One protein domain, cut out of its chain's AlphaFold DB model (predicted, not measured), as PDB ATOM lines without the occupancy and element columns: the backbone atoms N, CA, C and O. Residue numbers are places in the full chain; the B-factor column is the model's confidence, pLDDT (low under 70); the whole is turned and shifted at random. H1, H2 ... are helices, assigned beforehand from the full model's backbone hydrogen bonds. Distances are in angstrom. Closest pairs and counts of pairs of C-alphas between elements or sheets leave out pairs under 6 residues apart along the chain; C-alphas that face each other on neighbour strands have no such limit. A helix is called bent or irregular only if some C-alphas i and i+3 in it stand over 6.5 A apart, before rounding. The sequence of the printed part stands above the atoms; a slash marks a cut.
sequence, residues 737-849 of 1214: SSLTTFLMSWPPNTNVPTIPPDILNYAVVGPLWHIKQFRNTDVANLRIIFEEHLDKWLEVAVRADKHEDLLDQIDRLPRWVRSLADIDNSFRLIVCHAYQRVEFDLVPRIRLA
ATOM      1  N   SER A 737       0.751  36.737 -55.371       91.69
ATOM      2  CA  SER A 737      -0.058  35.994 -56.339       91.69
ATOM      3  C   SER A 737      -1.239  35.259 -55.698       91.69
ATOM      4  O   SER A 737      -2.318  35.269 -56.295       91.69
ATOM      5  N   SER A 738      -1.059  34.619 -54.535       92.44
ATOM      6  CA  SER A 738      -2.143  33.918 -53.823       92.44
ATOM      7  C   SER A 738      -3.236  34.908 -53.417       92.44
ATOM      8  O   SER A 738      -4.405  34.727 -53.769       92.44
ATOM      9  N   LEU A 739      -2.834  36.026 -52.798       94.06
ATOM     10  CA  LEU A 739      -3.740  37.099 -52.401       94.06
ATOM     11  C   LEU A 739      -4.478  37.692 -53.611       94.06
ATOM     12  O   LEU A 739      -5.708  37.709 -53.624       94.06
ATOM     13  N   THR A 740      -3.758  38.119 -54.652       93.06
ATOM     14  CA  THR A 740      -4.359  38.717 -55.855       93.06
ATOM     15  C   THR A 740      -5.361  37.769 -56.512       93.06
ATOM     16  O   THR A 740      -6.481  38.176 -56.821       93.06
ATOM     17  N   THR A 741      -5.005  36.490 -56.672       92.56
ATOM     18  CA  THR A 741      -5.880  35.489 -57.307       92.56
ATOM     19  C   THR A 741      -7.165  35.284 -56.507       92.56
ATOM     20  O   THR A 741      -8.254  35.251 -57.084       92.56
ATOM     21  N   PHE A 742      -7.063  35.189 -55.180       93.25
ATOM     22  CA  PHE A 742      -8.229  35.062 -54.309       93.25
ATOM     23  C   PHE A 742      -9.148  36.287 -54.410       93.25
ATOM     24  O   PHE A 742     -10.351  36.129 -54.639       93.25
ATOM     25  N   LEU A 743      -8.593  37.501 -54.334       93.06
ATOM     26  CA  LEU A 743      -9.367  38.745 -54.414       93.06
ATOM     27  C   LEU A 743     -10.077  38.914 -55.769       93.06
ATOM     28  O   LEU A 743     -11.240  39.337 -55.803       93.06
ATOM     29  N   MET A 744      -9.417  38.531 -56.866       91.19
ATOM     30  CA  MET A 744      -9.995  38.519 -58.217       91.19
ATOM     31  C   MET A 744     -11.108  37.478 -58.364       91.19
ATOM     32  O   MET A 744     -12.118  37.739 -59.015       91.19
ATOM     33  N   SER A 745     -10.952  36.304 -57.743       90.69
ATOM     34  CA  SER A 745     -11.951  35.228 -57.809       90.69
ATOM     35  C   SER A 745     -13.247  35.548 -57.058       90.69
ATOM     36  O   SER A 745     -14.272  34.915 -57.305       90.69
ATOM     37  N   TRP A 746     -13.218  36.531 -56.152       89.88
ATOM     38  CA  TRP A 746     -14.364  36.926 -55.340       89.88
ATOM     39  C   TRP A 746     -15.402  37.709 -56.175       89.88
ATOM     40  O   TRP A 746     -15.120  38.840 -56.598       89.88
ATOM     41  N   PRO A 747     -16.627  37.174 -56.379       83.00
ATOM     42  CA  PRO A 747     -17.666  37.856 -57.146       83.00
ATOM     43  C   PRO A 747     -18.125  39.177 -56.499       83.00
ATOM     44  O   PRO A 747     -18.233  39.257 -55.271       83.00
ATOM     45  N   PRO A 748     -18.465  40.210 -57.290       77.75
ATOM     46  CA  PRO A 748     -18.965  41.476 -56.757       77.75
ATOM     47  C   PRO A 748     -20.289  41.293 -55.995       77.75
ATOM     48  O   PRO A 748     -21.136  40.498 -56.400       77.75
ATOM     49  N   ASN A 749     -20.485  42.055 -54.912       74.19
ATOM     50  CA  ASN A 749     -21.712  42.087 -54.093       74.19
ATOM     51  C   ASN A 749     -22.138  40.734 -53.483       74.19
ATOM     52  O   ASN A 749     -23.326  40.488 -53.280       74.19
ATOM     53  N   THR A 750     -21.181  39.853 -53.188       78.44
ATOM     54  CA  THR A 750     -21.436  38.564 -52.525       78.44
ATOM     55  C   THR A 750     -20.843  38.524 -51.121       78.44
ATOM     56  O   THR A 750     -19.891  39.247 -50.820       78.44
ATOM     57  N   ASN A 751     -21.403  37.667 -50.258       79.81
ATOM     58  CA  ASN A 751     -20.822  37.376 -48.948       79.81
ATOM     59  C   ASN A 751     -19.368  36.913 -49.096       79.81
ATOM     60  O   ASN A 751     -18.996  36.317 -50.107       79.81
ATOM     61  N   VAL A 752     -18.561  37.177 -48.070       80.75
ATOM     62  CA  VAL A 752     -17.126  36.887 -48.106       80.75
ATOM     63  C   VAL A 752     -16.903  35.384 -48.283       80.75
ATOM     64  O   VAL A 752     -17.432  34.606 -47.482       80.75
ATOM     65  N   PRO A 753     -16.170  34.960 -49.329       85.75
ATOM     66  CA  PRO A 753     -15.884  33.554 -49.556       85.75
ATOM     67  C   PRO A 753     -14.998  33.013 -48.435       85.75
ATOM     68  O   PRO A 753     -14.305  33.768 -47.751       85.75
ATOM     69  N   THR A 754     -14.996  31.693 -48.256       89.31
ATOM     70  CA  THR A 754     -14.086  31.038 -47.313       89.31
ATOM     71  C   THR A 754     -12.645  31.413 -47.653       89.31
ATOM     72  O   THR A 754     -12.157  31.077 -48.732       89.31
ATOM     73  N   ILE A 755     -11.987  32.127 -46.739       90.44
ATOM     74  CA  ILE A 755     -10.614  32.599 -46.921       90.44
ATOM     75  C   ILE A 755      -9.670  31.390 -46.795       90.44
ATOM     76  O   ILE A 755      -9.749  30.672 -45.793       90.44
ATOM     77  N   PRO A 756      -8.793  31.138 -47.784       92.19
ATOM     78  CA  PRO A 756      -7.783  30.090 -47.706       92.19
ATOM     79  C   PRO A 756      -6.879  30.232 -46.468       92.19
ATOM     80  O   PRO A 756      -6.507  31.360 -46.121       92.19
ATOM     81  N   PRO A 757      -6.486  29.124 -45.806       90.38
ATOM     82  CA  PRO A 757      -5.636  29.172 -44.616       90.38
ATOM     83  C   PRO A 757      -4.317  29.923 -44.824       90.38
ATOM     84  O   PRO A 757      -3.923  30.689 -43.953       90.38
ATOM     85  N   ASP A 758      -3.675  29.785 -45.986       92.12
ATOM     86  CA  ASP A 758      -2.411  30.458 -46.306       92.12
ATOM     87  C   ASP A 758      -2.545  31.985 -46.351       92.12
ATOM     88  O   ASP A 758      -1.645  32.709 -45.913       92.12
ATOM     89  N   ILE A 759      -3.693  32.481 -46.820       93.69
ATOM     90  CA  ILE A 759      -4.025  33.908 -46.813       93.69
ATOM     91  C   ILE A 759      -4.315  34.369 -45.390       93.69
ATOM     92  O   ILE A 759      -3.750  35.372 -44.958       93.69
ATOM     93  N   LEU A 760      -5.137  33.614 -44.658       90.88
ATOM     94  CA  LEU A 760      -5.517  33.914 -43.278       90.88
ATOM     95  C   LEU A 760      -4.300  33.979 -42.340       90.88
ATOM     96  O   LEU A 760      -4.182  34.905 -41.542       90.88
ATOM     97  N   ASN A 761      -3.399  33.001 -42.440       88.69
ATOM     98  CA  ASN A 761      -2.259  32.855 -41.540       88.69
ATOM     99  C   ASN A 761      -1.104  33.805 -41.891       88.69
ATOM    100  O   ASN A 761      -0.414  34.271 -40.985       88.69
ATOM    101  N   TYR A 762      -0.867  34.070 -43.186       92.62
ATOM    102  CA  TYR A 762       0.379  34.710 -43.620       92.62
ATOM    103  C   TYR A 762       0.226  35.691 -44.791       92.62
ATOM    104  O   TYR A 762       0.662  36.839 -44.696       92.62
ATOM    105  N   ALA A 763      -0.377  35.279 -45.911       94.69
ATOM    106  CA  ALA A 763      -0.315  36.051 -47.157       94.69
ATOM    107  C   ALA A 763      -1.198  37.315 -47.177       94.69
ATOM    108  O   ALA A 763      -1.041  38.134 -48.079       94.69
ATOM    109  N   VAL A 764      -2.068  37.534 -46.183       94.62
ATOM    110  CA  VAL A 764      -2.831  38.789 -46.049       94.62
ATOM    111  C   VAL A 764      -1.937  40.006 -45.768       94.62
ATOM    112  O   VAL A 764      -2.174  41.056 -46.355       94.62
ATOM    113  N   VAL A 765      -0.883  39.870 -44.951       93.19
ATOM    114  CA  VAL A 765       0.126  40.933 -44.707       93.19
ATOM    115  C   VAL A 765       1.477  40.596 -45.360       93.19
ATOM    116  O   VAL A 765       2.299  41.479 -45.602       93.19
ATOM    117  N   GLY A 766       1.694  39.328 -45.725       91.69
ATOM    118  CA  GLY A 766       2.922  38.803 -46.329       91.69
ATOM    119  C   GLY A 766       3.573  39.680 -47.408       91.69
ATOM    120  O   GLY A 766       4.778  39.926 -47.301       91.69
ATOM    121  N   PRO A 767       2.835  40.209 -48.406       92.75
ATOM    122  CA  PRO A 767       3.410  41.091 -49.422       92.75
ATOM    123  C   PRO A 767       4.129  42.321 -48.846       92.75
ATOM    124  O   PRO A 767       5.157  42.728 -49.379       92.75
ATOM    125  N   LEU A 768       3.648  42.882 -47.733       90.62
ATOM    126  CA  LEU A 768       4.267  44.040 -47.077       90.62
ATOM    127  C   LEU A 768       5.518  43.660 -46.283       90.62
ATOM    128  O   LEU A 768       6.504  44.402 -46.270       90.62
ATOM    129  N   TRP A 769       5.520  42.483 -45.649       89.31
ATOM    130  CA  TRP A 769       6.704  41.981 -44.943       89.31
ATOM    131  C   TRP A 769       7.890  41.783 -45.886       89.31
ATOM    132  O   TRP A 769       9.017  42.108 -45.510       89.31
ATOM    133  N   HIS A 770       7.622  41.317 -47.108       90.19
ATOM    134  CA  HIS A 770       8.634  41.011 -48.126       90.19
ATOM    135  C   HIS A 770       8.760  42.082 -49.215       90.19
ATOM    136  O   HIS A 770       9.405  41.837 -50.232       90.19
ATOM    137  N   ILE A 771       8.201  43.280 -49.008       89.38
ATOM    138  CA  ILE A 771       8.098  44.325 -50.042       89.38
ATOM    139  C   ILE A 771       9.451  44.687 -50.678       89.38
ATOM    140  O   ILE A 771       9.528  44.933 -51.875       89.38
ATOM    141  N   LYS A 772      10.547  44.635 -49.904       87.69
ATOM    142  CA  LYS A 772      11.911  44.931 -50.382       87.69
ATOM    143  C   LYS A 772      12.402  43.982 -51.482       87.69
ATOM    144  O   LYS A 772      13.360  44.311 -52.170       87.69
ATOM    145  N   GLN A 773      11.771  42.819 -51.634       90.19
ATOM    146  CA  GLN A 773      12.129  41.814 -52.635       90.19
ATOM    147  C   GLN A 773      11.379  41.989 -53.956       90.19
ATOM    148  O   GLN A 773      11.740  41.361 -54.955       90.19
ATOM    149  N   PHE A 774      10.344  42.833 -53.972       89.62
ATOM    150  CA  PHE A 774       9.585  43.123 -55.177       89.62
ATOM    151  C   PHE A 774      10.365  44.005 -56.143       89.62
ATOM    152  O   PHE A 774      11.116  44.906 -55.762       89.62
ATOM    153  N   ARG A 775      10.145  43.734 -57.426       85.06
ATOM    154  CA  ARG A 775      10.719  44.445 -58.569       85.06
ATOM    155  C   ARG A 775       9.615  45.192 -59.318       85.06
ATOM    156  O   ARG A 775       8.428  45.029 -59.045       85.06
ATOM    157  N   ASN A 776       9.994  45.947 -60.348       81.12
ATOM    158  CA  ASN A 776       9.040  46.657 -61.211       81.12
ATOM    159  C   ASN A 776       7.979  45.731 -61.849       81.12
ATOM    160  O   ASN A 776       6.893  46.187 -62.186       81.12
ATOM    161  N   THR A 777       8.259  44.431 -61.995       80.94
ATOM    162  CA  THR A 777       7.301  43.435 -62.506       80.94
ATOM    163  C   THR A 777       6.121  43.179 -61.567       80.94
ATOM    164  O   THR A 777       5.043  42.822 -62.037       80.94
ATOM    165  N   ASP A 778       6.294  43.386 -60.261       85.19
ATOM    166  CA  ASP A 778       5.276  43.096 -59.240       85.19
ATOM    167  C   ASP A 778       4.288  44.258 -59.050       85.19
ATOM    168  O   ASP A 778       3.178  44.077 -58.541       85.19
ATOM    169  N   VAL A 779       4.661  45.445 -59.540       86.31
ATOM    170  CA  VAL A 779       3.859  46.678 -59.524       86.31
ATOM    171  C   VAL A 779       2.483  46.461 -60.151       86.31
ATOM    172  O   VAL A 779       1.500  46.994 -59.650       86.31
ATOM    173  N   ALA A 780       2.383  45.650 -61.209       85.12
ATOM    174  CA  ALA A 780       1.110  45.366 -61.871       85.12
ATOM    175  C   ALA A 780       0.103  44.677 -60.933       85.12
ATOM    176  O   ALA A 780      -1.059  45.073 -60.881       85.12
ATOM    177  N   ASN A 781       0.546  43.696 -60.142       84.94
ATOM    178  CA  ASN A 781      -0.325  42.992 -59.199       84.94
ATOM    179  C   ASN A 781      -0.733  43.892 -58.027       84.94
ATOM    180  O   ASN A 781      -1.902  43.896 -57.644       84.94
ATOM    181  N   LEU A 782       0.203  44.678 -57.486       89.62
ATOM    182  CA  LEU A 782      -0.099  45.651 -56.431       89.62
ATOM    183  C   LEU A 782      -1.070  46.726 -56.916       89.62
ATOM    184  O   LEU A 782      -1.999  47.083 -56.197       89.62
ATOM    185  N   ARG A 783      -0.903  47.194 -58.157       90.44
ATOM    186  CA  ARG A 783      -1.807  48.156 -58.787       90.44
ATOM    187  C   ARG A 783      -3.233  47.618 -58.841       90.44
ATOM    188  O   ARG A 783      -4.136  48.316 -58.399       90.44
ATOM    189  N   ILE A 784      -3.423  46.374 -59.285       89.19
ATOM    190  CA  ILE A 784      -4.758  45.760 -59.335       89.19
ATOM    191  C   ILE A 784      -5.375  45.669 -57.935       89.19
ATOM    192  O   ILE A 784      -6.547  45.996 -57.755       89.19
ATOM    193  N   ILE A 785      -4.592  45.274 -56.922       91.81
ATOM    194  CA  ILE A 785      -5.088  45.253 -55.541       91.81
ATOM    195  C   ILE A 785      -5.533  46.657 -55.118       91.81
ATOM    196  O   ILE A 785      -6.651  46.809 -54.637       91.81
ATOM    197  N   PHE A 786      -4.696  47.677 -55.296       91.44
ATOM    198  CA  PHE A 786      -4.968  49.023 -54.785       91.44
ATOM    199  C   PHE A 786      -6.086  49.751 -55.539       91.44
ATOM    200  O   PHE A 786      -6.886  50.446 -54.913       91.44
ATOM    201  N   GLU A 787      -6.163  49.584 -56.859       88.81
ATOM    202  CA  GLU A 787      -7.176  50.231 -57.698       88.81
ATOM    203  C   GLU A 787      -8.534  49.514 -57.609       88.81
ATOM    204  O   GLU A 787      -9.564  50.176 -57.471       88.81
ATOM    205  N   GLU A 788      -8.561  48.176 -57.648       89.50
ATOM    206  CA  GLU A 788      -9.805  47.417 -57.858       89.50
ATOM    207  C   GLU A 788     -10.262  46.588 -56.649       89.50
ATOM    208  O   GLU A 788     -11.445  46.241 -56.546       89.50
ATOM    209  N   HIS A 789      -9.354  46.198 -55.751       92.00
ATOM    210  CA  HIS A 789      -9.637  45.183 -54.725       92.00
ATOM    211  C   HIS A 789      -9.234  45.581 -53.300       92.00
ATOM    212  O   HIS A 789      -9.256  44.731 -52.406       92.00
ATOM    213  N   LEU A 790      -8.931  46.858 -53.052       91.31
ATOM    214  CA  LEU A 790      -8.469  47.324 -51.747       91.31
ATOM    215  C   LEU A 790      -9.515  47.067 -50.657       91.31
ATOM    216  O   LEU A 790      -9.182  46.530 -49.608       91.31
ATOM    217  N   ASP A 791     -10.792  47.342 -50.939       89.25
ATOM    218  CA  ASP A 791     -11.886  47.099 -49.990       89.25
ATOM    219  C   ASP A 791     -12.008  45.615 -49.617       89.25
ATOM    220  O   ASP A 791     -12.209  45.267 -48.454       89.25
ATOM    221  N   LYS A 792     -11.822  44.718 -50.596       91.88
ATOM    222  CA  LYS A 792     -11.813  43.270 -50.357       91.88
ATOM    223  C   LYS A 792     -10.613  42.863 -49.503       91.88
ATOM    224  O   LYS A 792     -10.762  42.026 -48.619       91.88
ATOM    225  N   TRP A 793      -9.437  43.441 -49.751       93.19
ATOM    226  CA  TRP A 793      -8.232  43.143 -48.978       93.19
ATOM    227  C   TRP A 793      -8.365  43.587 -47.515       93.19
ATOM    228  O   TRP A 793      -8.082  42.795 -46.616       93.19
ATOM    229  N   LEU A 794      -8.887  44.793 -47.272       91.69
ATOM    230  CA  LEU A 794      -9.176  45.303 -45.926       91.69
ATOM    231  C   LEU A 794     -10.175  44.410 -45.182       91.69
ATOM    232  O   LEU A 794      -9.981  44.078 -44.015       91.69
ATOM    233  N   GLU A 795     -11.224  43.964 -45.870       90.19
ATOM    234  CA  GLU A 795     -12.244  43.089 -45.292       90.19
ATOM    235  C   GLU A 795     -11.701  41.687 -44.946       90.19
ATOM    236  O   GLU A 795     -12.116  41.078 -43.953       90.19
ATOM    237  N   VAL A 796     -10.739  41.181 -45.727       92.25
ATOM    238  CA  VAL A 796      -9.993  39.949 -45.419       92.25
ATOM    239  C   VAL A 796      -9.088  40.154 -44.206       92.25
ATOM    240  O   VAL A 796      -9.092  39.308 -43.317       92.25
ATOM    241  N   ALA A 797      -8.369  41.276 -44.123       92.00
ATOM    242  CA  ALA A 797      -7.496  41.591 -42.990       92.00
ATOM    243  C   ALA A 797      -8.266  41.700 -41.667       92.00
ATOM    244  O   ALA A 797      -7.815  41.182 -40.648       92.00
ATOM    245  N   VAL A 798      -9.461  42.295 -41.683       89.44
ATOM    246  CA  VAL A 798     -10.329  42.363 -40.497       89.44
ATOM    247  C   VAL A 798     -10.816  40.975 -40.085       89.44
ATOM    248  O   VAL A 798     -10.721  40.631 -38.912       89.44
ATOM    249  N   ARG A 799     -11.272  40.131 -41.024       87.12
ATOM    250  CA  ARG A 799     -11.668  38.742 -40.700       87.12
ATOM    251  C   ARG A 799     -10.517  37.862 -40.241       87.12
ATOM    252  O   ARG A 799     -10.755  36.912 -39.503       87.12
ATOM    253  N   ALA A 800      -9.313  38.155 -40.710       86.62
ATOM    254  CA  ALA A 800      -8.105  37.465 -40.297       86.62
ATOM    255  C   ALA A 800      -7.606  37.894 -38.914       86.62
ATOM    256  O   ALA A 800      -6.667  37.283 -38.418       86.62
ATOM    257  N   ASP A 801      -8.208  38.926 -38.313       88.19
ATOM    258  CA  ASP A 801      -7.686  39.587 -37.115       88.19
ATOM    259  C   ASP A 801      -6.245  40.099 -37.324       88.19
ATOM    260  O   ASP A 801      -5.367  40.001 -36.474       88.19
ATOM    261  N   LYS A 802      -5.988  40.611 -38.536       88.50
ATOM    262  CA  LYS A 802      -4.690  41.114 -39.020       88.50
ATOM    263  C   LYS A 802      -4.736  42.581 -39.422       88.50
ATOM    264  O   LYS A 802      -3.882  43.051 -40.162       88.50
ATOM    265  N   HIS A 803      -5.759  43.304 -38.987       87.94
ATOM    266  CA  HIS A 803      -5.966  44.694 -39.368       87.94
ATOM    267  C   HIS A 803      -4.986  45.647 -38.661       87.94
ATOM    268  O   HIS A 803      -4.514  46.578 -39.305       87.94
ATOM    269  N   GLU A 804      -4.612  45.379 -37.405       84.06
ATOM    270  CA  GLU A 804      -3.512  46.088 -36.727       84.06
ATOM    271  C   GLU A 804      -2.162  45.771 -37.390       84.06
ATOM    272  O   GLU A 804      -1.472  46.686 -37.830       84.06
ATOM    273  N   ASP A 805      -1.855  44.482 -37.602       84.12
ATOM    274  CA  ASP A 805      -0.649  44.040 -38.323       84.12
ATOM    275  C   ASP A 805      -0.538  44.681 -39.721       84.12
ATOM    276  O   ASP A 805       0.550  45.040 -40.169       84.12
ATOM    277  N   LEU A 806      -1.654  44.808 -40.446       88.75
ATOM    278  CA  LEU A 806      -1.686  45.446 -41.760       88.75
ATOM    279  C   LEU A 806      -1.404  46.950 -41.651       88.75
ATOM    280  O   LEU A 806      -0.607  47.467 -42.435       88.75
ATOM    281  N   LEU A 807      -2.030  47.630 -40.687       84.00
ATOM    282  CA  LEU A 807      -1.842  49.060 -40.434       84.00
ATOM    283  C   LEU A 807      -0.386  49.378 -40.059       84.00
ATOM    284  O   LEU A 807       0.175  50.342 -40.569       84.00
ATOM    285  N   ASP A 808       0.254  48.528 -39.258       80.62
ATOM    286  CA  ASP A 808       1.640  48.711 -38.812       80.62
ATOM    287  C   ASP A 808       2.688  48.472 -39.906       80.62
ATOM    288  O   ASP A 808       3.844  48.859 -39.747       80.62
ATOM    289  N   GLN A 809       2.337  47.774 -40.991       84.81
ATOM    290  CA  GLN A 809       3.281  47.423 -42.062       84.81
ATOM    291  C   GLN A 809       3.049  48.204 -43.360       84.81
ATOM    292  O   GLN A 809       3.861  48.102 -44.288       84.81
ATOM    293  N   ILE A 810       1.949  48.958 -43.464       85.06
ATOM    294  CA  ILE A 810       1.583  49.707 -44.674       85.06
ATOM    295  C   ILE A 810       2.532  50.890 -44.937       85.06
ATOM    296  O   ILE A 810       2.763  51.255 -46.089       85.06
ATOM    297  N   ASP A 811       3.187  51.407 -43.898       76.94
ATOM    298  CA  ASP A 811       4.247  52.427 -43.933       76.94
ATOM    299  C   ASP A 811       5.485  52.008 -44.755       76.94
ATOM    300  O   ASP A 811       6.273  52.837 -45.221       76.94
ATOM    301  N   ARG A 812       5.683  50.703 -44.968       82.75
ATOM    302  CA  ARG A 812       6.774  50.166 -45.790       82.75
ATOM    303  C   ARG A 812       6.575  50.430 -47.279       82.75
ATOM    304  O   ARG A 812       7.570  50.499 -48.002       82.75
ATOM    305  N   LEU A 813       5.330  50.584 -47.737       83.56
ATOM    306  CA  LEU A 813       5.014  50.779 -49.153       83.56
ATOM    307  C   LEU A 813       5.565  52.102 -49.702       83.56
ATOM    308  O   LEU A 813       6.329  52.029 -50.667       83.56
ATOM    309  N   PRO A 814       5.266  53.285 -49.119       77.56
ATOM    310  CA  PRO A 814       5.821  54.548 -49.608       77.56
ATOM    311  C   PRO A 814       7.354  54.543 -49.677       77.56
ATOM    312  O   PRO A 814       7.934  54.975 -50.676       77.56
ATOM    313  N   ARG A 815       8.021  53.966 -48.663       77.06
ATOM    314  CA  ARG A 815       9.490  53.839 -48.628       77.06
ATOM    315  C   ARG A 815      10.026  52.958 -49.757       77.06
ATOM    316  O   ARG A 815      10.991  53.327 -50.422       77.06
ATOM    317  N   TRP A 816       9.400  51.804 -49.995       84.75
ATOM    318  CA  TRP A 816       9.796  50.915 -51.089       84.75
ATOM    319  C   TRP A 816       9.593  51.576 -52.454       84.75
ATOM    320  O   TRP A 816      10.512  51.570 -53.268       84.75
ATOM    321  N   VAL A 817       8.448  52.220 -52.690       82.56
ATOM    322  CA  VAL A 817       8.170  52.911 -53.959       82.56
ATOM    323  C   VAL A 817       9.193  54.017 -54.239       82.56
ATOM    324  O   VAL A 817       9.615  54.172 -55.385       82.56
ATOM    325  N   ARG A 818       9.654  54.738 -53.208       74.81
ATOM    326  CA  ARG A 818      10.726  55.740 -53.336       74.81
ATOM    327  C   ARG A 818      12.062  55.132 -53.767       74.81
ATOM    328  O   ARG A 818      12.806  55.782 -54.492       74.81
ATOM    329  N   SER A 819      12.356  53.898 -53.355       77.12
ATOM    330  CA  SER A 819      13.590  53.201 -53.742       77.12
ATOM    331  C   SER A 819      13.625  52.759 -55.216       77.12
ATOM    332  O   SER A 819      14.682  52.371 -55.711       77.12
ATOM    333  N   LEU A 820      12.497  52.825 -55.937       79.50
ATOM    334  CA  LEU A 820      12.406  52.433 -57.345       79.50
ATOM    335  C   LEU A 820      12.689  53.624 -58.273       79.50
ATOM    336  O   LEU A 820      11.938  54.601 -58.305       79.50
ATOM    337  N   ALA A 821      13.750  53.505 -59.075       65.94
ATOM    338  CA  ALA A 821      14.233  54.565 -59.963       65.94
ATOM    339  C   ALA A 821      13.329  54.849 -61.187       65.94
ATOM    340  O   ALA A 821      13.352  55.963 -61.695       65.94
ATOM    341  N   ASP A 822      12.492  53.893 -61.618       71.19
ATOM    342  CA  ASP A 822      11.759  53.948 -62.904       71.19
ATOM    343  C   ASP A 822      10.228  53.807 -62.768       71.19
ATOM    344  O   ASP A 822       9.555  53.287 -63.664       71.19
ATOM    345  N   ILE A 823       9.649  54.204 -61.631       75.38
ATOM    346  CA  ILE A 823       8.208  54.043 -61.393       75.38
ATOM    347  C   ILE A 823       7.414  55.301 -61.752       75.38
ATOM    348  O   ILE A 823       7.747  56.406 -61.326       75.38
ATOM    349  N   ASP A 824       6.337  55.124 -62.522       73.00
ATOM    350  CA  ASP A 824       5.471  56.229 -62.938       73.00
ATOM    351  C   ASP A 824       4.740  56.875 -61.745       73.00
ATOM    352  O   ASP A 824       4.322  56.203 -60.794       73.00
ATOM    353  N   ASN A 825       4.527  58.188 -61.841       70.38
ATOM    354  CA  ASN A 825       3.840  59.001 -60.840       70.38
ATOM    355  C   ASN A 825       2.422  58.522 -60.547       70.38
ATOM    356  O   ASN A 825       1.973  58.631 -59.406       70.38
ATOM    357  N   SER A 826       1.737  57.934 -61.534       78.44
ATOM    358  CA  SER A 826       0.415  57.346 -61.305       78.44
ATOM    359  C   SER A 826       0.445  56.293 -60.197       78.44
ATOM    360  O   SER A 826      -0.427  56.289 -59.334       78.44
ATOM    361  N   PHE A 827       1.470  55.433 -60.165       82.50
ATOM    362  CA  PHE A 827       1.569  54.381 -59.157       82.50
ATOM    363  C   PHE A 827       1.902  54.937 -57.775       82.50
ATOM    364  O   PHE A 827       1.345  54.473 -56.783       82.50
ATOM    365  N   ARG A 828       2.770  55.956 -57.709       77.56
ATOM    366  CA  ARG A 828       3.103  56.638 -56.448       77.56
ATOM    367  C   ARG A 828       1.847  57.208 -55.788       77.56
ATOM    368  O   ARG A 828       1.610  56.955 -54.611       77.56
ATOM    369  N   LEU A 829       1.002  57.878 -56.573       75.38
ATOM    370  CA  LEU A 829      -0.280  58.412 -56.107       75.38
ATOM    371  C   LEU A 829      -1.228  57.310 -55.622       75.38
ATOM    372  O   LEU A 829      -1.843  57.449 -54.569       75.38
ATOM    373  N   ILE A 830      -1.314  56.192 -56.344       84.06
ATOM    374  CA  ILE A 830      -2.148  55.051 -55.935       84.06
ATOM    375  C   ILE A 830      -1.678  54.467 -54.606       84.06
ATOM    376  O   ILE A 830      -2.511  54.144 -53.764       84.06
ATOM    377  N   VAL A 831      -0.365  54.359 -54.389       84.19
ATOM    378  CA  VAL A 831       0.191  53.888 -53.114       84.19
ATOM    379  C   VAL A 831      -0.157  54.848 -51.979       84.19
ATOM    380  O   VAL A 831      -0.618  54.387 -50.936       84.19
ATOM    381  N   CYS A 832      -0.024  56.163 -52.183       77.88
ATOM    382  CA  CYS A 832      -0.440  57.164 -51.196       77.88
ATOM    383  C   CYS A 832      -1.937  57.055 -50.870       77.88
ATOM    384  O   CYS A 832      -2.317  57.024 -49.700       77.88
ATOM    385  N   HIS A 833      -2.792  56.924 -51.887       79.81
ATOM    386  CA  HIS A 833      -4.230  56.759 -51.685       79.81
ATOM    387  C   HIS A 833      -4.585  55.444 -50.984       79.81
ATOM    388  O   HIS A 833      -5.459  55.435 -50.119       79.81
ATOM    389  N   ALA A 834      -3.920  54.340 -51.326       84.81
ATOM    390  CA  ALA A 834      -4.126  53.055 -50.666       84.81
ATOM    391  C   ALA A 834      -3.717  53.121 -49.190       84.81
ATOM    392  O   ALA A 834      -4.493  52.712 -48.330       84.81
ATOM    393  N   TYR A 835      -2.551  53.705 -48.904       83.50
ATOM    394  CA  TYR A 835      -2.046  53.944 -47.553       83.50
ATOM    395  C   TYR A 835      -3.060  54.719 -46.698       83.50
ATOM    396  O   TYR A 835      -3.485  54.247 -45.647       83.50
ATOM    397  N   GLN A 836      -3.552  55.854 -47.198       78.50
ATOM    398  CA  GLN A 836      -4.551  56.661 -46.491       78.50
ATOM    399  C   GLN A 836      -5.883  55.931 -46.312       78.50
ATOM    400  O   GLN A 836      -6.515  56.044 -45.264       78.50
ATOM    401  N   ARG A 837      -6.344  55.185 -47.324       81.81
ATOM    402  CA  ARG A 837      -7.590  54.407 -47.228       81.81
ATOM    403  C   ARG A 837      -7.497  53.321 -46.159       81.81
ATOM    404  O   ARG A 837      -8.471  53.124 -45.439       81.81
ATOM    405  N   VAL A 838      -6.344  52.662 -46.028       85.00
ATOM    406  CA  VAL A 838      -6.083  51.683 -44.958       85.00
ATOM    407  C   VAL A 838      -6.229  52.351 -43.587       85.00
ATOM    408  O   VAL A 838      -6.949  51.828 -42.739       85.00
ATOM    409  N   GLU A 839      -5.635  53.531 -43.383       78.62
ATOM    410  CA  GLU A 839      -5.791  54.288 -42.131       78.62
ATOM    411  C   GLU A 839      -7.256  54.661 -41.867       78.62
ATOM    412  O   GLU A 839      -7.794  54.357 -40.803       78.62
ATOM    413  N   PHE A 840      -7.930  55.254 -42.856       76.12
ATOM    414  CA  PHE A 840      -9.323  55.689 -42.737       76.12
ATOM    415  C   PHE A 840     -10.291  54.555 -42.399       76.12
ATOM    416  O   PHE A 840     -11.246  54.774 -41.654       76.12
ATOM    417  N   ASP A 841     -10.081  53.369 -42.962       77.94
ATOM    418  CA  ASP A 841     -11.026  52.265 -42.813       77.94
ATOM    419  C   ASP A 841     -10.715  51.374 -41.604       77.94
ATOM    420  O   ASP A 841     -11.644  50.768 -41.060       77.94
ATOM    421  N   LEU A 842      -9.453  51.296 -41.162       81.19
ATOM    422  CA  LEU A 842      -9.042  50.437 -40.043       81.19
ATOM    423  C   LEU A 842      -8.922  51.184 -38.711       81.19
ATOM    424  O   LEU A 842      -9.354  50.643 -37.692       81.19
ATOM    425  N   VAL A 843      -8.419  52.424 -38.684       74.69
ATOM    426  CA  VAL A 843      -8.220  53.178 -37.429       74.69
ATOM    427  C   VAL A 843      -9.535  53.373 -36.654       74.69
ATOM    428  O   VAL A 843      -9.552  53.084 -35.454       74.69
ATOM    429  N   PRO A 844     -10.669  53.766 -37.276       70.75
ATOM    430  CA  PRO A 844     -11.939  53.876 -36.554       70.75
ATOM    431  C   PRO A 844     -12.452  52.538 -36.009       70.75
ATOM    432  O   PRO A 844     -13.073  52.517 -34.947       70.75
ATOM    433  N   ARG A 845     -12.180  51.422 -36.708       72.12
ATOM    434  CA  ARG A 845     -12.577  50.071 -36.272       72.12
ATOM    435  C   ARG A 845     -11.799  49.645 -35.028       72.12
ATOM    436  O   ARG A 845     -12.414  49.141 -34.094       72.12
ATOM    437  N   ILE A 846     -10.493  49.921 -34.993       65.12
ATOM    438  CA  ILE A 846      -9.622  49.681 -33.828       65.12
ATOM    439  C   ILE A 846     -10.067  50.547 -32.638       65.12
ATOM    440  O   ILE A 846     -10.096  50.097 -31.497       65.12
ATOM    441  N   ARG A 847     -10.461  51.798 -32.903       65.50
ATOM    442  CA  ARG A 847     -10.833  52.780 -31.870       65.50
ATOM    443  C   ARG A 847     -12.291  52.713 -31.404       65.50
ATOM    444  O   ARG A 847     -12.654  53.467 -30.506       65.50
ATOM    445  N   LEU A 848     -13.131  51.864 -32.005       56.84
ATOM    446  CA  LEU A 848     -14.587  51.817 -31.770       56.84
ATOM    447  C   LEU A 848     -15.281  53.193 -31.932       56.84
ATOM    448  O   LEU A 848     -16.297  53.469 -31.292       56.84
ATOM    449  N   ALA A 849     -14.736  54.070 -32.782       54.66
ATOM    450  CA  ALA A 849     -15.226  55.434 -32.991       54.66
ATOM    451  C   ALA A 849     -16.246  55.502 -34.146       54.66
ATOM    452  O   ALA A 849     -16.168  54.728 -35.102       54.66
TER     453      ALA A 849
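What this domain is: This is residues 737 to 849 of the 1214 residues of the protein "NACHT domain-containing protein" of Armillaria ostoyae (UniProt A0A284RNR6). The long helix H7 runs along one side of a helical body, and H5 and H6 run back beside it one after the other, H6 making a hairpin with H7. The bent helix H4, an L of two arms, packs on H7 with its arm H4a, while H1 and H2 lie on the far side of H4 from H7, and short H3 comes near H5 and H6. The printed part has 113 residues with seven named helices, H1 to H7 in chain order, and no named strand: the class is all helix. It is compact, with a radius of gyration of the C-alphas of 13.7 A and spans of 39 by 32 by 24 A.

Where its parts are: H7, residues 825 to 847, is 33.1 A long, from C-alpha 825 at (3.840, 59.001, -60.840) to C-alpha 847 at (-10.833, 52.780, -31.870); it is irregular, but only just, with C-alphas 841 and 844 6.53 A apart. H5 holds residues 803 to 809, 10.0 A, and H6 residues 812 to 819, 10.9 A. H4, residues 779 to 799, was assigned as one helix by its hydrogen bonds but is bent: C-alphas 788 and 791 are 8.1 A apart. Its arms are H4a, residues 779 to 788, 13.8 A, and H4b, residues 791 to 799, 12.5 A. H1, residues 737 to 745, 12.0 A, begins with C-alpha 737 at (-0.058, 35.994, -56.339). H2, residues 757 to 763, 9.1 A, is only just irregular, with C-alphas 760 and 763 6.8 A apart. H3, residues 766 to 769, spans 5.1 A.

How they stand to each other: H4 and H7 are the hubs, touching 3 helices each. With residues 828 to 835 alone H7 touches H6, closest C-alphas Val 831 and Pro 814 at 6.7 A, in a helical hairpin at a shallow tilt of 16 degrees, opposite ways. With residues 827 to 834 alone it touches H4a, closest C-alphas Ala 834 and Phe 786 at 5.8 A, at a steep tilt of 52 degrees. With residues 838 to 846 alone it touches H5, closest C-alphas Leu 842 and His 803 at 6.5 A. H4a and H4b are about perpendicular at 87 degrees. H1 touches H4a, closest C-alphas Thr 740 and Ile 785 at 6.6 A, at a shallow tilt of 32 degrees, the same way. H1 also touches H2, closest C-alphas Leu 739 and Ala 763 at 6.4 A. H3 is close to H5 but not clearly touching, closest C-alphas Leu 768 and Gln 809 at 6.1 A. H1 and H7 are apart. Every O i to N i+4 pair is within hydrogen-bond range in H1, H4a, H4b, H5 and H6, against 2 of 3 in H2 and 17 of 19 in H7; H3 is too short for such a pair.

The domain as a whole: The C-alphas farthest apart, those of Asp 822 and Leu 848, are 40.8 A apart. The printed part has no cut; the link from H1 to H2 is long, with 11 residues. Mean pLDDT of the printed part is 84.4, with residue 821 and residues 846 to 849 under 70.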